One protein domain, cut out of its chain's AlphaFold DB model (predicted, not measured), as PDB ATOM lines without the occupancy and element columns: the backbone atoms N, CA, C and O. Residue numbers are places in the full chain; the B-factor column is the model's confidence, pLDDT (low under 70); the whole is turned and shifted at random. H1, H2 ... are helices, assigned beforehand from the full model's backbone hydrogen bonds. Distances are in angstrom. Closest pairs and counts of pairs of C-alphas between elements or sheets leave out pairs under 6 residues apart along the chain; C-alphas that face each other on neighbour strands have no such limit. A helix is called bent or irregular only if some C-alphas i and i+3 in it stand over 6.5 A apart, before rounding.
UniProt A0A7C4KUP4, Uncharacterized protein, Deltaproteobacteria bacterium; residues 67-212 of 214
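Overview. This is residues 67 to 212 of the 214 residues of an uncharacterized protein of Deltaproteobacteria bacterium (UniProt A0A7C4KUP4). Two long helices, H4 and H5, meet near their ends and make a wide V, with H1, H2 and H7 in its opening and H8 packed over one side, from the corner of the V to H7 and H2. Residues 199 to 204 and 206 to 212, mostly H9, stick out as an arm, and the loops 93 to 98 and 140 to 145 stick out at the two tips of the V. The 146 printed residues include nine named helices, H1 to H9 in order, and no named strand: the class is all helix. The whole is loose, with a radius of gyration of the C-alphas of 18.1 A and spans of 61 by 47 by 30 A.

Along the chain. H1, residues 67 to 75, begins at C-alpha 67 at (-17.776, 64.089, 137.651). H2 is residues 77 to 87, 17.4 A long, and only just irregular, with C-alphas 81 and 84 6.9 A apart. H3 is residues 89 to 92. H4 is residues 99 to 119, 30.0 A long, and H5 residues 122 to 139, 25.5 A long. H6, residues 145 to 148, is irregular, with C-alphas 145 and 148 7.3 A apart. H7, residues 151 to 168, is 25.3 A long, with a kink of 40 degrees near residue 162. H8 is residues 177 to 195, 27.0 A long. H9, residues 199 to 210, ends at C-alpha 210 at (-40.449, 68.110, 175.163).

Arrangement. H1 touches H4 at a steep tilt of 39 degrees, opposite ways, the closest C-alphas being those of Leu 72 and Lys 115, 6.4 A apart. H1 touches H7 at Ala 75 and Ile 155, their closest C-alphas, 5.3 A apart. H2 touches H4 at a steep tilt of 53 degrees, opposite ways, with the C-alphas of Pro 84 and Ala 107 closest at 5.1 A. H3 touches H4, the closest C-alphas being Tyr 91 and Leu 99, 5.5 A apart. H4 and H5 are close but not clearly touching, about perpendicular at 81 degrees, with the C-alphas of Leu 118 and Phe 124 closest at 6.3 A. H5 and H6 touch only at the corner, with the C-alphas of Val 139 and Leu 146 closest at 5.1 A. H8 touches H5 with residues 178 to 182 alone, the closest C-alphas being Phe 124 and Leu 182, 6.8 A apart. H8 touches H7, about perpendicular at 82 degrees, with the C-alphas of Leu 163 and His 190 closest at 6.0 A. H9 touches no helix. Every O i to N i+4 pair is within hydrogen-bond range in H1, H4, H5, H8 and H9, against 8 of 14 in H7 and 3 of 7 in H2, where 6 of 8 O i to N i+3 pairs are; H3 and H6 are too short for an O i to N i+4 pair.

Size, cuts and confidence. The C-alphas farthest apart, of Pro 95 and Pro 142, are 62.6 A from each other. The printed part has no cut and no long link. The mean pLDDT of the printed part is 86.8, and residues 95 to 97 and 142 to 147 are under 70.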
ATOM      1  N   PHE A  67     -17.032  63.263 136.710       97.38
ATOM      2  CA  PHE A  67     -17.776  64.089 137.651       97.38
ATOM      3  C   PHE A  67     -19.091  63.436 138.084       97.38
ATOM      4  O   PHE A  67     -19.426  63.497 139.262       97.38
ATOM      5  N   LEU A  68     -19.824  62.770 137.186       96.75
ATOM      6  CA  LEU A  68     -21.121  62.170 137.519       96.75
ATOM      7  C   LEU A  68     -21.040  61.113 138.650       96.75
ATOM      8  O   LEU A  68     -21.826  61.201 139.597       96.75
ATOM      9  N   PRO A  69     -20.078  60.167 138.654       95.69
ATOM     10  CA  PRO A  69     -19.856  59.278 139.796       95.69
ATOM     11  C   PRO A  69     -19.502  60.007 141.100       95.69
ATOM     12  O   PRO A  69     -19.968  59.600 142.164       95.69
ATOM     13  N   ILE A  70     -18.709  61.083 141.032       96.31
ATOM     14  CA  ILE A  70     -18.356  61.913 142.198       96.31
ATOM     15  C   ILE A  70     -19.613  62.587 142.748       96.31
ATOM     16  O   ILE A  70     -19.885  62.514 143.945       96.31
ATOM     17  N   PHE A  71     -20.415  63.183 141.866       97.12
ATOM     18  CA  PHE A  71     -21.689  63.792 142.215       97.12
ATOM     19  C   PHE A  71     -22.587  62.788 142.937       97.12
ATOM     20  O   PHE A  71     -23.000  63.044 144.058       97.12
ATOM     21  N   LEU A  72     -22.824  61.613 142.350       95.81
ATOM     22  CA  LEU A  72     -23.659  60.570 142.953       95.81
ATOM     23  C   LEU A  72     -23.099  60.039 144.275       95.81
ATOM     24  O   LEU A  72     -23.861  59.643 145.158       95.81
ATOM     25  N   HIS A  73     -21.774  59.998 144.428       93.81
ATOM     26  CA  HIS A  73     -21.156  59.602 145.687       93.81
ATOM     27  C   HIS A  73     -21.547  60.549 146.826       93.81
ATOM     28  O   HIS A  73     -21.948  60.066 147.882       93.81
ATOM     29  N   HIS A  74     -21.489  61.859 146.583       93.12
ATOM     30  CA  HIS A  74     -21.771  62.883 147.588       93.12
ATOM     31  C   HIS A  74     -23.260  63.238 147.710       93.12
ATOM     32  O   HIS A  74     -23.724  63.506 148.812       93.12
ATOM     33  N   ALA A  75     -24.016  63.210 146.611       93.31
ATOM     34  CA  ALA A  75     -25.432  63.568 146.585       93.31
ATOM     35  C   ALA A  75     -26.305  62.532 147.295       93.31
ATOM     36  O   ALA A  75     -27.341  62.885 147.817       93.31
ATOM     37  N   MET A  76     -25.934  61.250 147.305       92.62
ATOM     38  CA  MET A  76     -26.779  60.181 147.862       92.62
ATOM     39  C   MET A  76     -26.469  59.879 149.335       92.62
ATOM     40  O   MET A  76     -26.451  58.712 149.736       92.62
ATOM     41  N   SER A  77     -26.131  60.896 150.125       87.88
ATOM     42  CA  SER A  77     -25.622  60.717 151.488       87.88
ATOM     43  C   SER A  77     -26.692  60.184 152.446       87.88
ATOM     44  O   SER A  77     -26.465  59.197 153.151       87.88
ATOM     45  N   ILE A  78     -27.888  60.773 152.412       85.31
ATOM     46  CA  ILE A  78     -29.015  60.388 153.258       85.31
ATOM     47  C   ILE A  78     -29.585  59.069 152.758       85.31
ATOM     48  O   ILE A  78     -29.862  58.176 153.553       85.31
ATOM     49  N   TYR A  79     -29.687  58.897 151.439       88.12
ATOM     50  CA  TYR A  79     -30.096  57.627 150.851       88.12
ATOM     51  C   TYR A  79     -29.182  56.472 151.260       88.12
ATOM     52  O   TYR A  79     -29.672  55.410 151.638       88.12
ATOM     53  N   ALA A  80     -27.862  56.669 151.245       88.81
ATOM     54  CA  ALA A  80     -26.917  55.655 151.703       88.81
ATOM     55  C   ALA A  80     -27.131  55.298 153.184       88.81
ATOM     56  O   ALA A  80     -27.135  54.116 153.521       88.81
ATOM     57  N   ALA A  81     -27.372  56.293 154.044       86.44
ATOM     58  CA  ALA A  81     -27.658  56.082 155.464       86.44
ATOM     59  C   ALA A  81     -29.016  55.395 155.717       86.44
ATOM     60  O   ALA A  81     -29.148  54.597 156.646       86.44
ATOM     61  N   ALA A  82     -30.014  55.663 154.873       85.44
ATOM     62  CA  ALA A  82     -31.350  55.079 154.949       85.44
ATOM     63  C   ALA A  82     -31.395  53.613 154.479       85.44
ATOM     64  O   ALA A  82     -32.158  52.803 155.003       85.44
ATOM     65  N   MET A  83     -30.575  53.249 153.491       86.75
ATOM     66  CA  MET A  83     -30.680  51.968 152.785       86.75
ATOM     67  C   MET A  83     -30.563  50.703 153.654       86.75
ATOM     68  O   MET A  83     -31.311  49.760 153.384       86.75
ATOM     69  N   PRO A  84     -29.707  50.615 154.691       86.38
ATOM     70  CA  PRO A  84     -29.666  49.440 155.568       86.38
ATOM     71  C   PRO A  84     -31.017  49.127 156.232       86.38
ATOM     72  O   PRO A  84     -31.403  47.960 156.330       86.38
ATOM     73  N   TRP A  85     -31.790  50.154 156.596       82.50
ATOM     74  CA  TRP A  85     -33.093  50.013 157.262       82.50
ATOM     75  C   TRP A  85     -34.140  49.320 156.389       82.50
ATOM     76  O   TRP A  85     -34.979  48.581 156.898       82.50
ATOM     77  N   LYS A  86     -34.040  49.468 155.061       84.31
ATOM     78  CA  LYS A  86     -34.866  48.739 154.086       84.31
ATOM     79  C   LYS A  86     -34.701  47.221 154.196       84.31
ATOM     80  O   LYS A  86     -35.615  46.470 153.854       84.31
ATOM     81  N   PHE A  87     -33.522  46.757 154.602       83.44
ATOM     82  CA  PHE A  87     -33.180  45.337 154.615       83.44
ATOM     83  C   PHE A  87     -33.272  44.705 155.998       83.44
ATOM     84  O   PHE A  87     -33.490  43.496 156.064       83.44
ATOM     85  N   LEU A  88     -33.191  45.508 157.062       78.00
ATOM     86  CA  LEU A  88     -33.221  45.050 158.448       78.00
ATOM     87  C   LEU A  88     -34.371  44.062 158.755       78.00
ATOM     88  O   LEU A  88     -34.072  43.001 159.306       78.00
ATOM     89  N   PRO A  89     -35.638  44.286 158.325       80.06
ATOM     90  CA  PRO A  89     -36.730  43.348 158.611       80.06
ATOM     91  C   PRO A  89     -36.479  41.915 158.129       80.06
ATOM     92  O   PRO A  89     -36.879  40.964 158.783       80.06
ATOM     93  N   ARG A  90     -35.757  41.741 157.014       76.62
ATOM     94  CA  ARG A  90     -35.468  40.415 156.431       76.62
ATOM     95  C   ARG A  90     -34.436  39.611 157.212       76.62
ATOM     96  O   ARG A  90     -34.274  38.418 156.957       76.62
ATOM     97  N   TYR A  91     -33.670  40.284 158.061       73.75
ATOM     98  CA  TYR A  91     -32.642  39.654 158.872       73.75
ATOM     99  C   TYR A  91     -33.130  39.436 160.301       73.75
ATOM    100  O   TYR A  91     -32.739  38.437 160.885       73.75
ATOM    101  N   LEU A  92     -34.041  40.270 160.826       73.31
ATOM    102  CA  LEU A  92     -34.639  40.088 162.162       73.31
ATOM    103  C   LEU A  92     -35.271  38.698 162.372       73.31
ATOM    104  O   LEU A  92     -35.320  38.210 163.492       73.31
ATOM    105  N   GLU A  93     -35.723  38.049 161.299       72.38
ATOM    106  CA  GLU A  93     -36.309  36.702 161.325       72.38
ATOM    107  C   GLU A  93     -35.262  35.567 161.378       72.38
ATOM    108  O   GLU A  93     -35.630  34.393 161.414       72.38
ATOM    109  N   LYS A  94     -33.957  35.880 161.352       76.25
ATOM    110  CA  LYS A  94     -32.864  34.895 161.307       76.25
ATOM    111  C   LYS A  94     -32.087  34.877 162.632       76.25
ATOM    112  O   LYS A  94     -31.419  35.864 162.925       76.25
ATOM    113  N   PRO A  95     -32.110  33.761 163.389       61.62
ATOM    114  CA  PRO A  95     -31.575  33.723 164.752       61.62
ATOM    115  C   PRO A  95     -30.052  33.921 164.883       61.62
ATOM    116  O   PRO A  95     -29.615  34.351 165.943       61.62
ATOM    117  N   ASP A  96     -29.257  33.677 163.830       62.62
ATOM    118  CA  ASP A  96     -27.782  33.590 163.928       62.62
ATOM    119  C   ASP A  96     -27.011  34.443 162.898       62.62
ATOM    120  O   ASP A  96     -25.834  34.203 162.626       62.62
ATOM    121  N   ALA A  97     -27.660  35.419 162.258       63.66
ATOM    122  CA  ALA A  97     -26.977  36.316 161.324       63.66
ATOM    123  C   ALA A  97     -26.488  37.577 162.049       63.66
ATOM    124  O   ALA A  97     -27.252  38.168 162.808       63.66
ATOM    125  N   ASP A  98     -25.271  38.050 161.746       78.00
ATOM    126  CA  ASP A  98     -24.915  39.447 162.027       78.00
ATOM    127  C   ASP A  98     -25.838  40.345 161.186       78.00
ATOM    128  O   ASP A  98     -25.647  40.572 159.986       78.00
ATOM    129  N   LEU A  99     -26.927  40.768 161.828       80.44
ATOM    130  CA  LEU A  99     -28.040  41.485 161.219       80.44
ATOM    131  C   LEU A  99     -27.582  42.801 160.597       80.44
ATOM    132  O   LEU A  99     -28.099  43.210 159.552       80.44
ATOM    133  N   VAL A 100     -26.626  43.458 161.251       78.38
ATOM    134  CA  VAL A 100     -26.125  44.772 160.864       78.38
ATOM    135  C   VAL A 100     -25.195  44.618 159.675       78.38
ATOM    136  O   VAL A 100     -25.433  45.250 158.644       78.38
ATOM    137  N   GLU A 101     -24.203  43.730 159.764       82.88
ATOM    138  CA  GLU A 101     -23.246  43.513 158.679       82.88
ATOM    139  C   GLU A 101     -23.953  43.050 157.396       82.88
ATOM    140  O   GLU A 101     -23.740  43.613 156.317       82.88
ATOM    141  N   ALA A 102     -24.878  42.092 157.502       82.81
ATOM    142  CA  ALA A 102     -25.602  41.575 156.345       82.81
ATOM    143  C   ALA A 102     -26.523  42.628 155.698       82.81
ATOM    144  O   ALA A 102     -26.636  42.682 154.464       82.81
ATOM    145  N   SER A 103     -27.162  43.480 156.506       82.62
ATOM    146  CA  SER A 103     -28.004  44.579 156.015       82.62
ATOM    147  C   SER A 103     -27.170  45.664 155.336       82.62
ATOM    148  O   SER A 103     -27.526  46.102 154.238       82.62
ATOM    149  N   CYS A 104     -26.040  46.050 155.934       86.12
ATOM    150  CA  CYS A 104     -25.109  47.032 155.381       86.12
ATOM    151  C   CYS A 104     -24.493  46.546 154.065       86.12
ATOM    152  O   CYS A 104     -24.602  47.233 153.051       86.12
ATOM    153  N   ALA A 105     -23.968  45.319 154.018       87.69
ATOM    154  CA  ALA A 105     -23.388  44.751 152.800       87.69
ATOM    155  C   ALA A 105     -24.405  44.676 151.648       87.69
ATOM    156  O   ALA A 105     -24.078  44.896 150.477       87.69
ATOM    157  N   ARG A 106     -25.673  44.371 151.954       88.00
ATOM    158  CA  ARG A 106     -26.741  44.372 150.948       88.00
ATOM    159  C   ARG A 106     -27.098  45.785 150.492       88.00
ATOM    160  O   ARG A 106     -27.289  45.990 149.292       88.00
ATOM    161  N   ALA A 107     -27.175  46.731 151.424       89.56
ATOM    162  CA  ALA A 107     -27.413  48.137 151.132       89.56
ATOM    163  C   ALA A 107     -26.328  48.724 150.229       89.56
ATOM    164  O   ALA A 107     -26.666  49.362 149.238       89.56
ATOM    165  N   GLU A 108     -25.056  48.435 150.493       91.12
ATOM    166  CA  GLU A 108     -23.933  48.883 149.667       91.12
ATOM    167  C   GLU A 108     -24.019  48.357 148.233       91.12
ATOM    168  O   GLU A 108     -23.872  49.121 147.278       91.12
ATOM    169  N   ARG A 109     -24.324  47.063 148.055       92.56
ATOM    170  CA  ARG A 109     -24.487  46.464 146.718       92.56
ATOM    171  C   ARG A 109     -25.642  47.096 145.952       92.56
ATOM    172  O   ARG A 109     -25.515  47.366 144.759       92.56
ATOM    173  N   GLU A 110     -26.770  47.321 146.619       92.62
ATOM    174  CA  GLU A 110     -27.934  47.935 145.983       92.62
ATOM    175  C   GLU A 110     -27.690  49.419 145.679       92.62
ATOM    176  O   GLU A 110     -28.018  49.884 144.589       92.62
ATOM    177  N   LEU A 111     -27.030  50.146 146.583       93.56
ATOM    178  CA  LEU A 111     -26.599  51.523 146.365       93.56
ATOM    179  C   LEU A 111     -25.661  51.625 145.159       93.56
ATOM    180  O   LEU A 111     -25.854  52.490 144.309       93.56
ATOM    181  N   ALA A 112     -24.679  50.728 145.046       93.69
ATOM    182  CA  ALA A 112     -23.776  50.682 143.902       93.69
ATOM    183  C   ALA A 112     -24.540  50.443 142.590       93.69
ATOM    184  O   ALA A 112     -24.307  51.144 141.608       93.69
ATOM    185  N   ARG A 113     -25.511  49.518 142.580       95.00
ATOM    186  CA  ARG A 113     -26.378  49.276 141.411       95.00
ATOM    187  C   ARG A 113     -27.202  50.502 141.040       95.00
ATOM    188  O   ARG A 113     -27.297  50.824 139.859       95.00
ATOM    189  N   VAL A 114     -27.791  51.186 142.020       95.06
ATOM    190  CA  VAL A 114     -28.550  52.424 141.789       95.06
ATOM    191  C   VAL A 114     -27.646  53.510 141.210       95.06
ATOM    192  O   VAL A 114     -28.014  54.116 140.209       95.06
ATOM    193  N   LYS A 115     -26.444  53.701 141.768       95.38
ATOM    194  CA  LYS A 115     -25.459  54.668 141.259       95.38
ATOM    195  C   LYS A 115     -25.049  54.363 139.820       95.38
ATOM    196  O   LYS A 115     -25.038  55.274 139.004       95.38
ATOM    197  N   VAL A 116     -24.776  53.100 139.487       95.94
ATOM    198  CA  VAL A 116     -24.455  52.688 138.109       95.94
ATOM    199  C   VAL A 116     -25.619  52.983 137.166       95.94
ATOM    200  O   VAL A 116     -25.403  53.570 136.114       95.94
ATOM    201  N   ARG A 117     -26.849  52.638 137.561       96.62
ATOM    202  CA  ARG A 117     -28.049  52.858 136.740       96.62
ATOM    203  C   ARG A 117     -28.367  54.338 136.535       96.62
ATOM    204  O   ARG A 117     -28.785  54.714 135.448       96.62
ATOM    205  N   LEU A 118     -28.155  55.178 137.551       96.25
ATOM    206  CA  LEU A 118     -28.242  56.636 137.412       96.25
ATOM    207  C   LEU A 118     -27.136  57.168 136.495       96.25
ATOM    208  O   LEU A 118     -27.413  57.981 135.622       96.25
ATOM    209  N   ALA A 119     -25.901  56.689 136.658       95.00
ATOM    210  CA  ALA A 119     -24.769  57.125 135.847       95.00
ATOM    211  C   ALA A 119     -24.893  56.725 134.367       95.00
ATOM    212  O   ALA A 119     -24.384  57.432 133.504       95.00
ATOM    213  N   SER A 120     -25.572  55.612 134.072       94.56
ATOM    214  CA  SER A 120     -25.851  55.143 132.711       94.56
ATOM    215  C   SER A 120     -27.144  55.705 132.112       94.56
ATOM    216  O   SER A 120     -27.513  55.318 131.007       94.56
ATOM    217  N   ASN A 121     -27.886  56.537 132.847       96.19
ATOM    218  CA  ASN A 121     -29.129  57.129 132.372       96.19
ATOM    219  C   ASN A 121     -28.839  58.523 131.803       96.19
ATOM    220  O   ASN A 121     -28.569  59.460 132.558       96.19
ATOM    221  N   ASP A 122     -28.910  58.668 130.478       94.94
ATOM    222  CA  ASP A 122     -28.542  59.919 129.800       94.94
ATOM    223  C   ASP A 122     -29.393  61.105 130.275       94.94
ATOM    224  O   ASP A 122     -28.866  62.187 130.534       94.94
ATOM    225  N   LEU A 123     -30.690  60.873 130.511       95.69
ATOM    226  CA  LEU A 123     -31.611  61.890 131.026       95.69
ATOM    227  C   LEU A 123     -31.219  62.380 132.424       95.69
ATOM    228  O   LEU A 123     -31.419  63.552 132.739       95.69
ATOM    229  N   PHE A 124     -30.655  61.514 133.271       96.19
ATOM    230  CA  PHE A 124     -30.116  61.936 134.564       96.19
ATOM    231  C   PHE A 124     -28.869  62.805 134.394       96.19
ATOM    232  O   PHE A 124     -28.732  63.828 135.068       96.19
ATOM    233  N   GLY A 125     -27.977  62.427 133.474       95.62
ATOM    234  CA  GLY A 125     -26.813  63.234 133.116       95.62
ATOM    235  C   GLY A 125     -27.212  64.626 132.621       95.62
ATOM    236  O   GLY A 125     -26.657  65.627 133.076       95.62
ATOM    237  N   ASP A 126     -28.217  64.707 131.752       95.50
ATOM    238  CA  ASP A 126     -28.733  65.973 131.231       95.50
ATOM    239  C   ASP A 126     -29.458  66.798 132.297       95.50
ATOM    240  O   ASP A 126     -29.246  68.010 132.372       95.50
ATOM    241  N   LEU A 127     -30.236  66.159 133.177       95.12
ATOM    242  CA  LEU A 127     -30.837  66.813 134.341       95.12
ATOM    243  C   LEU A 127     -29.764  67.459 135.226       95.12
ATOM    244  O   LEU A 127     -29.910  68.612 135.627       95.12
ATOM    245  N   LEU A 128     -28.676  66.739 135.513       95.81
ATOM    246  CA  LEU A 128     -27.578  67.250 136.330       95.81
ATOM    247  C   LEU A 128     -26.869  68.432 135.659       95.81
ATOM    248  O   LEU A 128     -26.578  69.432 136.317       95.81
ATOM    249  N   ARG A 129     -26.605  68.333 134.350       95.75
ATOM    250  CA  ARG A 129     -26.030  69.438 133.570       95.75
ATOM    251  C   ARG A 129     -26.913  70.674 133.660       95.75
ATOM    252  O   ARG A 129     -26.419  71.736 134.016       95.75
ATOM    253  N   GLN A 130     -28.213  70.524 133.407       95.19
ATOM    254  CA  GLN A 130     -29.170  71.628 133.469       95.19
ATOM    255  C   GLN A 130     -29.254  72.232 134.871       95.19
ATOM    256  O   GLN A 130     -29.200  73.451 135.003       95.19
ATOM    257  N   TYR A 131     -29.320  71.404 135.916       95.31
ATOM    258  CA  TYR A 131     -29.321  71.866 137.305       95.31
ATOM    259  C   TYR A 131     -28.121  72.772 137.601       95.31
ATOM    260  O   TYR A 131     -28.293  73.900 138.063       95.31
ATOM    261  N   LEU A 132     -26.912  72.306 137.288       95.69
ATOM    262  CA  LEU A 132     -25.691  73.055 137.572       95.69
ATOM    263  C   LEU A 132     -25.551  74.290 136.678       95.69
ATOM    264  O   LEU A 132     -25.108  75.329 137.157       95.69
ATOM    265  N   THR A 133     -25.937  74.209 135.402       94.06
ATOM    266  CA  THR A 133     -25.913  75.359 134.486       94.06
ATOM    267  C   THR A 133     -26.874  76.455 134.942       94.06
ATOM    268  O   THR A 133     -26.485  77.621 134.951       94.06
ATOM    269  N   ASN A 134     -28.087  76.092 135.368       91.75
ATOM    270  CA  ASN A 134     -29.056  77.045 135.913       91.75
ATOM    271  C   ASN A 134     -28.505  77.701 137.185       91.75
ATOM    272  O   ASN A 134     -28.522  78.919 137.306       91.75
ATOM    273  N   LEU A 135     -27.930  76.906 138.089       90.81
ATOM    274  CA  LEU A 135     -27.323  77.414 139.317       90.81
ATOM    275  C   LEU A 135     -26.141  78.356 139.050       90.81
ATOM    276  O   LEU A 135     -25.979  79.361 139.733       90.81
ATOM    277  N   ALA A 136     -25.312  78.053 138.050       89.75
ATOM    278  CA  ALA A 136     -24.189  78.903 137.680       89.75
ATOM    279  C   ALA A 136     -24.624  80.255 137.112       89.75
ATOM    280  O   ALA A 136     -23.923  81.239 137.337       89.75
ATOM    281  N   ALA A 137     -25.757  80.321 136.407       85.00
ATOM    282  CA  ALA A 137     -26.301  81.589 135.929       85.00
ATOM    283  C   ALA A 137     -26.633  82.533 137.098       85.00
ATOM    284  O   ALA A 137     -26.290  83.711 137.031       85.00
ATOM    285  N   GLU A 138     -27.197  81.995 138.183       82.94
ATOM    286  CA  GLU A 138     -27.495  82.744 139.413       82.94
ATOM    287  C   GLU A 138     -26.210  83.092 140.189       82.94
ATOM    288  O   GLU A 138     -25.962  84.235 140.552       82.94
ATOM    289  N   VAL A 139     -25.307  82.124 140.392       79.88
ATOM    290  CA  VAL A 139     -24.071  82.324 141.183       79.88
ATOM    291  C   VAL A 139     -23.114  83.330 140.540       79.88
ATOM    292  O   VAL A 139     -22.371  84.025 141.237       79.88
ATOM    293  N   LEU A 140     -23.078  83.383 139.209       76.19
ATOM    294  CA  LEU A 140     -22.224  84.306 138.463       76.19
ATOM    295  C   LEU A 140     -22.886  85.680 138.254       76.19
ATOM    296  O   LEU A 140     -22.244  86.564 137.674       76.19
ATOM    297  N   ALA A 141     -24.119  85.883 138.730       74.56
ATOM    298  CA  ALA A 141     -24.786  87.173 138.664       74.56
ATOM    299  C   ALA A 141     -24.089  88.210 139.582       74.56
ATOM    300  O   ALA A 141     -23.632  87.872 140.677       74.56
ATOM    301  N   PRO A 142     -23.963  89.486 139.162       57.03
ATOM    302  CA  PRO A 142     -23.071  90.456 139.813       57.03
ATOM    303  C   PRO A 142     -23.424  90.865 141.254       57.03
ATOM    304  O   PRO A 142     -22.557  91.421 141.929       57.03
ATOM    305  N   GLU A 143     -24.642  90.601 141.736       61.06
ATOM    306  CA  GLU A 143     -25.153  91.119 143.019       61.06
ATOM    307  C   GLU A 143     -25.697  90.040 143.970       61.06
ATOM    308  O   GLU A 143     -26.335  90.366 144.969       61.06
ATOM    309  N   ASP A 144     -25.435  88.758 143.702       58.91
ATOM    310  CA  ASP A 144     -26.177  87.695 144.382       58.91
ATOM    311  C   ASP A 144     -25.553  87.165 145.684       58.91
ATOM    312  O   ASP A 144     -24.331  87.072 145.845       58.91
ATOM    313  N   TYR A 145     -26.412  86.723 146.606       67.06
ATOM    314  CA  TYR A 145     -26.032  86.113 147.894       67.06
ATOM    315  C   TYR A 145     -25.320  84.755 147.733       67.06
ATOM    316  O   TYR A 145     -24.734  84.226 148.680       67.06
ATOM    317  N   LEU A 146     -25.345  84.189 146.523       66.56
ATOM    318  CA  LEU A 146     -24.773  82.889 146.177       66.56
ATOM    319  C   LEU A 146     -23.276  82.930 145.826       66.56
ATOM    320  O   LEU A 146     -22.700  81.887 145.523       66.56
ATOM    321  N   GLN A 147     -22.608  84.086 145.919       69.00
ATOM    322  CA  GLN A 147     -21.160  84.204 145.658       69.00
ATOM    323  C   GLN A 147     -20.294  83.255 146.503       69.00
ATOM    324  O   GLN A 147     -19.193  82.876 146.093       69.00
ATOM    325  N   ASP A 148     -20.792  82.864 147.676       82.31
ATOM    326  CA  ASP A 148     -20.098  81.990 148.618       82.31
ATOM    327  C   ASP A 148     -20.449  80.504 148.482       82.31
ATOM    328  O   ASP A 148     -19.864  79.686 149.206       82.31
ATOM    329  N   LEU A 149     -21.344  80.164 147.547       88.50
ATOM    330  CA  LEU A 149     -21.786  78.802 147.287       88.50
ATOM    331  C   LEU A 149     -20.607  77.906 146.900       88.50
ATOM    332  O   LEU A 149     -19.766  78.260 146.066       88.50
ATOM    333  N   ARG A 150     -20.554  76.714 147.495       93.62
ATOM    334  CA  ARG A 150     -19.586  75.672 147.148       93.62
ATOM    335  C   ARG A 150     -20.284  74.555 146.386       93.62
ATOM    336  O   ARG A 150     -21.467  74.294 146.593       93.62
ATOM    337  N   LEU A 151     -19.539  73.837 145.546       94.38
ATOM    338  CA  LEU A 151     -20.063  72.641 144.881       94.38
ATOM    339  C   LEU A 151     -20.569  71.608 145.889       94.38
ATOM    340  O   LEU A 151     -21.583  70.979 145.626       94.38
ATOM    341  N   SER A 152     -19.904  71.451 147.036       94.50
ATOM    342  CA  SER A 152     -20.383  70.562 148.104       94.50
ATOM    343  C   SER A 152     -21.802  70.905 148.552       94.50
ATOM    344  O   SER A 152     -22.615  70.004 148.736       94.50
ATOM    345  N   ASP A 153     -22.096  72.199 148.676       92.25
ATOM    346  CA  ASP A 153     -23.388  72.692 149.143       92.25
ATOM    347  C   ASP A 153     -24.441  72.446 148.054       92.25
ATOM    348  O   ASP A 153     -25.472  71.837 148.313       92.25
ATOM    349  N   ALA A 154     -24.125  72.786 146.800       92.69
ATOM    350  CA  ALA A 154     -24.987  72.508 145.649       92.69
ATOM    351  C   ALA A 154     -25.301  71.010 145.473       92.69
ATOM    352  O   ALA A 154     -26.402  70.640 145.065       92.69
ATOM    353  N   ILE A 155     -24.335  70.134 145.758       94.81
ATOM    354  CA  ILE A 155     -24.522  68.683 145.683       94.81
ATOM    355  C   ILE A 155     -25.422  68.191 146.823       94.81
ATOM    356  O   ILE A 155     -26.321  67.390 146.574       94.81
ATOM    357  N   ALA A 156     -25.209  68.673 148.050       89.31
ATOM    358  CA  ALA A 156     -26.034  68.307 149.199       89.31
ATOM    359  C   ALA A 156     -27.493  68.766 149.020       89.31
ATOM    360  O   ALA A 156     -28.421  67.992 149.245       89.31
ATOM    361  N   GLU A 157     -27.697  69.994 148.535       90.31
ATOM    362  CA  GLU A 157     -29.027  70.557 148.272       90.31
ATOM    363  C   GLU A 157     -29.811  69.779 147.208       90.31
ATOM    364  O   GLU A 157     -31.041  69.750 147.255       90.31
ATOM    365  N   PHE A 158     -29.136  69.089 146.281       92.50
ATOM    366  CA  PHE A 158     -29.817  68.265 145.283       92.50
ATOM    367  C   PHE A 158     -30.676  67.176 145.939       92.50
ATOM    368  O   PHE A 158     -31.834  66.997 145.564       92.50
ATOM    369  N   GLU A 159     -30.134  66.475 146.940       88.88
ATOM    370  CA  GLU A 159     -30.846  65.404 147.650       88.88
ATOM    371  C   GLU A 159     -32.069  65.944 148.394       88.88
ATOM    372  O   GLU A 159     -33.163  65.383 148.296       88.88
ATOM    373  N   TYR A 160     -31.913  67.083 149.073       84.38
ATOM    374  CA  TYR A 160     -33.013  67.751 149.768       84.38
ATOM    375  C   TYR A 160     -34.083  68.270 148.806       84.38
ATOM    376  O   TYR A 160     -35.280  68.159 149.088       84.38
ATOM    377  N   ALA A 161     -33.692  68.796 147.644       88.75
ATOM    378  CA  ALA A 161     -34.628  69.278 146.638       88.75
ATOM    379  C   ALA A 161     -35.532  68.155 146.102       88.75
ATOM    380  O   ALA A 161     -36.708  68.405 145.817       88.75
ATOM    381  N   LEU A 162     -35.044  66.908 146.034       87.56
ATOM    382  CA  LEU A 162     -35.863  65.760 145.622       87.56
ATOM    383  C   LEU A 162     -37.089  65.556 146.522       87.56
ATOM    384  O   LEU A 162     -38.140  65.171 146.009       87.56
ATOM    385  N   LEU A 163     -37.006  65.873 147.821       86.00
ATOM    386  CA  LEU A 163     -38.151  65.792 148.744       86.00
ATOM    387  C   LEU A 163     -39.306  66.713 148.334       86.00
ATOM    388  O   LEU A 163     -40.467  66.387 148.563       86.00
ATOM    389  N   LYS A 164     -39.000  67.848 147.698       88.56
ATOM    390  CA  LYS A 164     -40.006  68.799 147.202       88.56
ATOM    391  C   LYS A 164     -40.426  68.489 145.765       88.56
ATOM    392  O   LYS A 164     -41.600  68.612 145.423       88.56
ATOM    393  N   LEU A 165     -39.477  68.089 144.917       90.06
ATOM    394  CA  LEU A 165     -39.691  67.949 143.477       90.06
ATOM    395  C   LEU A 165     -40.337  66.616 143.088       90.06
ATOM    396  O   LEU A 165     -41.215  66.601 142.228       90.06
ATOM    397  N   VAL A 166     -39.951  65.501 143.718       90.31
ATOM    398  CA  VAL A 166     -40.466  64.169 143.355       90.31
ATOM    399  C   VAL A 166     -41.984  64.043 143.544       90.31
ATOM    400  O   VAL A 166     -42.632  63.499 142.644       90.31
ATOM    401  N   PRO A 167     -42.602  64.584 144.615       89.19
ATOM    402  CA  PRO A 167     -44.062  64.624 144.732       89.19
ATOM    403  C   PRO A 167     -44.757  65.391 143.597       89.19
ATOM    404  O   PRO A 167     -45.865  65.031 143.202       89.19
ATOM    405  N   ALA A 168     -44.102  66.415 143.039       90.00
ATOM    406  CA  ALA A 168     -44.624  67.212 141.930       90.00
ATOM    407  C   ALA A 168     -44.404  66.562 140.546       90.00
ATOM    408  O   ALA A 168     -44.979  67.013 139.550       90.00
ATOM    409  N   MET A 169     -43.603  65.492 140.453       89.06
ATOM    410  CA  MET A 169     -43.345  64.797 139.189       89.06
ATOM    411  C   MET A 169     -44.606  64.095 138.670       89.06
ATOM    412  O   MET A 169     -45.126  63.143 139.266       89.06
ATOM    413  N   LYS A 170     -45.069  64.513 137.489       85.12
ATOM    414  CA  LYS A 170     -46.155  63.832 136.777       85.12
ATOM    415  C   LYS A 170     -45.658  62.499 136.224       85.12
ATOM    416  O   LYS A 170     -44.582  62.426 135.636       85.12
ATOM    417  N   LYS A 171     -46.480  61.451 136.350       78.69
ATOM    418  CA  LYS A 171     -46.222  60.181 135.660       78.69
ATOM    419  C   LYS A 171     -46.320  60.413 134.147       78.69
ATOM    420  O   LYS A 171     -47.385  60.835 133.687       78.69
ATOM    421  N   PRO A 172     -45.271  60.123 133.369       76.19
ATOM    422  CA  PRO A 172     -45.359  60.230 131.923       76.19
ATOM    423  C   PRO A 172     -46.287  59.134 131.375       76.19
ATOM    424  O   PRO A 172     -46.166  57.968 131.749       76.19
ATOM    425  N   ARG A 173     -47.248  59.515 130.520       72.00
ATOM    426  CA  ARG A 173     -48.243  58.588 129.937       72.00
ATOM    427  C   ARG A 173     -47.661  57.705 128.827       72.00
ATOM    428  O   ARG A 173     -48.066  56.558 128.706       72.00
ATOM    429  N   LEU A 174     -46.719  58.234 128.050       73.44
ATOM    430  CA  LEU A 174     -45.992  57.540 126.984       73.44
ATOM    431  C   LEU A 174     -44.520  57.938 127.101       73.44
ATOM    432  O   LEU A 174     -44.094  58.932 126.526       73.44
ATOM    433  N   ALA A 175     -43.779  57.215 127.936       80.38
ATOM    434  CA  ALA A 175     -42.362  57.456 128.172       80.38
ATOM    435  C   ALA A 175     -41.527  56.288 127.659       80.38
ATOM    436  O   ALA A 175     -41.888  55.120 127.857       80.38
ATOM    437  N   ASP A 176     -40.383  56.623 127.070       91.81
ATOM    438  CA  ASP A 176     -39.329  55.662 126.770       91.81
ATOM    439  C   ASP A 176     -38.812  54.954 128.042       91.81
ATOM    440  O   ASP A 176     -39.197  55.258 129.182       91.81
ATOM    441  N   ASP A 177     -37.977  53.935 127.841       92.06
ATOM    442  CA  ASP A 177     -37.430  53.134 128.937       92.06
ATOM    443  C   ASP A 177     -36.552  53.965 129.881       92.06
ATOM    444  O   ASP A 177     -36.681  53.822 131.099       92.06
ATOM    445  N   GLN A 178     -35.731  54.883 129.354       93.31
ATOM    446  CA  GLN A 178     -34.850  55.730 130.167       93.31
ATOM    447  C   GLN A 178     -35.644  56.654 131.096       93.31
ATOM    448  O   GLN A 178     -35.303  56.790 132.274       93.31
ATOM    449  N   THR A 179     -36.733  57.249 130.609       93.62
ATOM    450  CA  THR A 179     -37.605  58.129 131.391       93.62
ATOM    451  C   THR A 179     -38.319  57.342 132.485       93.62
ATOM    452  O   THR A 179     -38.377  57.776 133.642       93.62
ATOM    453  N   ARG A 180     -38.860  56.161 132.150       92.75
ATOM    454  CA  ARG A 180     -39.510  55.279 133.134       92.75
ATOM    455  C   ARG A 180     -38.528  54.816 134.203       92.75
ATOM    456  O   ARG A 180     -38.873  54.807 135.387       92.75
ATOM    457  N   GLU A 181     -37.314  54.458 133.799       94.38
ATOM    458  CA  GLU A 181     -36.247  54.068 134.709       94.38
ATOM    459  C   GLU A 181     -35.845  55.210 135.645       94.38
ATOM    460  O   GLU A 181     -35.831  55.007 136.861       94.38
ATOM    461  N   LEU A 182     -35.583  56.403 135.108       95.00
ATOM    462  CA  LEU A 182     -35.206  57.570 135.901       95.00
ATOM    463  C   LEU A 182     -36.295  57.917 136.917       95.00
ATOM    464  O   LEU A 182     -36.028  58.066 138.107       95.00
ATOM    465  N   HIS A 183     -37.548  57.968 136.472       93.38
ATOM    466  CA  HIS A 183     -38.679  58.245 137.347       93.38
ATOM    467  C   HIS A 183     -38.827  57.186 138.456       93.38
ATOM    468  O   HIS A 183     -39.160  57.522 139.595       93.38
ATOM    469  N   ARG A 184     -38.554  55.905 138.167       93.44
ATOM    470  CA  ARG A 184     -38.521  54.846 139.190       93.44
ATOM    471  C   ARG A 184     -37.392  55.067 140.196       93.44
ATOM    472  O   ARG A 184     -37.648  54.977 141.393       93.44
ATOM    473  N   LEU A 185     -36.182  55.352 139.718       94.56
ATOM    474  CA  LEU A 185     -35.003  55.580 140.558       94.56
ATOM    475  C   LEU A 185     -35.192  56.785 141.485       94.56
ATOM    476  O   LEU A 185     -34.954  56.665 142.682       94.56
ATOM    477  N   LEU A 186     -35.687  57.913 140.967       93.88
ATOM    478  CA  LEU A 186     -35.940  59.120 141.763       93.88
ATOM    479  C   LEU A 186     -37.035  58.907 142.813       93.88
ATOM    480  O   LEU A 186     -36.915  59.396 143.934       93.88
ATOM    481  N   ARG A 187     -38.087  58.145 142.490       92.50
ATOM    482  CA  ARG A 187     -39.121  57.787 143.474       92.50
ATOM    483  C   ARG A 187     -38.600  56.868 144.562       92.50
ATOM    484  O   ARG A 187     -38.925  57.080 145.724       92.50
ATOM    485  N   GLU A 188     -37.812  55.863 144.196       90.56
ATOM    486  CA  GLU A 188     -37.180  54.984 145.177       90.56
ATOM    487  C   GLU A 188     -36.250  55.783 146.096       90.56
ATOM    488  O   GLU A 188     -36.347  55.646 147.314       90.56
ATOM    489  N   TRP A 189     -35.441  56.679 145.523       91.25
ATOM    490  CA  TRP A 189     -34.584  57.597 146.270       91.25
ATOM    491  C   TRP A 189     -35.392  58.441 147.263       91.25
ATOM    492  O   TRP A 189     -35.142  58.381 148.467       91.25
ATOM    493  N   HIS A 190     -36.429  59.134 146.786       91.50
ATOM    494  CA  HIS A 190     -37.338  59.922 147.617       91.50
ATOM    495  C   HIS A 190     -37.962  59.107 148.760       91.50
ATOM    496  O   HIS A 190     -37.930  59.537 149.909       91.50
ATOM    497  N   THR A 191     -38.525  57.930 148.466       89.00
ATOM    498  CA  THR A 191     -39.197  57.101 149.477       89.00
ATOM    499  C   THR A 191     -38.242  56.665 150.584       89.00
ATOM    500  O   THR A 191     -38.639  56.671 151.746       89.00
ATOM    501  N   GLN A 192     -36.999  56.306 150.253       86.81
ATOM    502  CA  GLN A 192     -36.022  55.926 151.277       86.81
ATOM    503  C   GLN A 192     -35.608  57.118 152.144       86.81
ATOM    504  O   GLN A 192     -35.536  56.964 153.358       86.81
ATOM    505  N   ILE A 193     -35.391  58.304 151.557       85.88
ATOM    506  CA  ILE A 193     -35.068  59.508 152.343       85.88
ATOM    507  C   ILE A 193     -36.234  59.873 153.264       85.88
ATOM    508  O   ILE A 193     -36.027  60.109 154.447       85.88
ATOM    509  N   GLN A 194     -37.463  59.900 152.741       84.06
ATOM    510  CA  GLN A 194     -38.649  60.295 153.504       84.06
ATOM    511  C   GLN A 194     -38.917  59.360 154.693       84.06
ATOM    512  O   GLN A 194     -39.355  59.810 155.749       84.06
ATOM    513  N   ALA A 195     -38.689  58.058 154.515       76.81
ATOM    514  CA  ALA A 195     -38.916  57.063 155.558       76.81
ATOM    515  C   ALA A 195     -37.825  57.059 156.641       76.81
ATOM    516  O   ALA A 195     -38.020  56.456 157.696       76.81
ATOM    517  N   TYR A 196     -36.680  57.693 156.384       78.06
ATOM    518  CA  TYR A 196     -35.538  57.658 157.281       78.06
ATOM    519  C   TYR A 196     -35.539  58.842 158.246       78.06
ATOM    520  O   TYR A 196     -35.321  59.990 157.863       78.06
ATOM    521  N   ASP A 197     -35.731  58.543 159.530       73.19
ATOM    522  CA  ASP A 197     -35.454  59.492 160.601       73.19
ATOM    523  C   ASP A 197     -33.995  59.318 161.031       73.19
ATOM    524  O   ASP A 197     -33.617  58.300 161.617       73.19
ATOM    525  N   THR A 198     -33.146  60.290 160.699       70.69
ATOM    526  CA  THR A 198     -31.756  60.282 161.182       70.69
ATOM    527  C   THR A 198     -31.748  60.278 162.720       70.69
ATOM    528  O   THR A 198     -32.662  60.834 163.329       70.69
ATOM    529  N   PRO A 199     -30.711  59.747 163.398       74.38
ATOM    530  CA  PRO A 199     -30.599  59.866 164.856       74.38
ATOM    531  C   PRO A 199     -30.701  61.317 165.355       74.38
ATOM    532  O   PRO A 199     -31.292  61.579 166.400       74.38
ATOM    533  N   LEU A 200     -30.175  62.270 164.577       76.00
ATOM    534  CA  LEU A 200     -30.307  63.704 164.841       76.00
ATOM    535  C   LEU A 200     -31.757  64.184 164.683       76.00
ATOM    536  O   LEU A 200     -32.234  64.949 165.515       76.00
ATOM    537  N   GLY A 201     -32.466  63.715 163.653       79.00
ATOM    538  CA  GLY A 201     -33.888  63.985 163.429       79.00
ATOM    539  C   GLY A 201     -34.768  63.441 164.551       79.00
ATOM    540  O   GLY A 201     -35.597  64.178 165.085       79.00
ATOM    541  N   ALA A 202     -34.508  62.215 165.005       81.06
ATOM    542  CA  ALA A 202     -35.197  61.609 166.138       81.06
ATOM    543  C   ALA A 202     -34.942  62.389 167.441       81.06
ATOM    544  O   ALA A 202     -35.881  62.692 168.181       81.06
ATOM    545  N   ALA A 203     -33.687  62.777 167.700       83.50
ATOM    546  CA  ALA A 203     -33.330  63.603 168.853       83.50
ATOM    547  C   ALA A 203     -34.004  64.986 168.801       83.50
ATOM    548  O   ALA A 203     -34.540  65.454 169.807       83.50
ATOM    549  N   LEU A 204     -34.037  65.620 167.625       86.56
ATOM    550  CA  LEU A 204     -34.696  66.908 167.414       86.56
ATOM    551  C   LEU A 204     -36.212  66.799 167.600       86.56
ATOM    552  O   LEU A 204     -36.803  67.627 168.287       86.56
ATOM    553  N   ARG A 205     -36.841  65.750 167.063       85.62
ATOM    554  CA  ARG A 205     -38.270  65.472 167.259       85.62
ATOM    555  C   ARG A 205     -38.598  65.292 168.736       85.62
ATOM    556  O   ARG A 205     -39.568  65.864 169.225       85.62
ATOM    557  N   GLN A 206     -37.766  64.550 169.464       87.31
ATOM    558  CA  GLN A 206     -37.924  64.395 170.906       87.31
ATOM    559  C   GLN A 206     -37.772  65.735 171.639       87.31
ATOM    560  O   GLN A 206     -38.527  66.005 172.573       87.31
ATOM    561  N   ALA A 207     -36.832  66.587 171.220       91.31
ATOM    562  CA  ALA A 207     -36.693  67.933 171.768       91.31
ATOM    563  C   ALA A 207     -37.946  68.783 171.503       91.31
ATOM    564  O   ALA A 207     -38.438  69.424 172.426       91.31
ATOM    565  N   PHE A 208     -38.513  68.733 170.295       94.50
ATOM    566  CA  PHE A 208     -39.741  69.451 169.942       94.50
ATOM    567  C   PHE A 208     -40.937  68.989 170.779       94.50
ATOM    568  O   PHE A 208     -41.628  69.832 171.346       94.50
ATOM    569  N   HIS A 209     -41.125  67.675 170.944       93.56
ATOM    570  CA  HIS A 209     -42.150  67.134 171.842       93.56
ATOM    571  C   HIS A 209     -41.970  67.621 173.282       93.56
ATOM    572  O   HIS A 209     -42.926  68.048 173.922       93.56
ATOM    573  N   ARG A 210     -40.735  67.616 173.803       94.50
ATOM    574  CA  ARG A 210     -40.449  68.110 175.163       94.50
ATOM    575  C   ARG A 210     -40.733  69.603 175.335       94.50
ATOM    576  O   ARG A 210     -41.004  70.024 176.453       94.50
ATOM    577  N   GLN A 211     -40.659  70.383 174.260       95.69
ATOM    578  CA  GLN A 211     -40.968  71.815 174.255       95.69
ATOM    579  C   GLN A 211     -42.433  72.117 173.887       95.69
ATOM    580  O   GLN A 211     -42.803  73.285 173.811       95.69
ATOM    581  N   GLY A 212     -43.270  71.099 173.639       91.00
ATOM    582  CA  GLY A 212     -44.667  71.284 173.225       91.00
ATOM    583  C   GLY A 212     -44.832  71.882 171.823       91.00
ATOM    584  O   GLY A 212     -45.864  72.474 171.526       91.00
TER     585      GLY A 212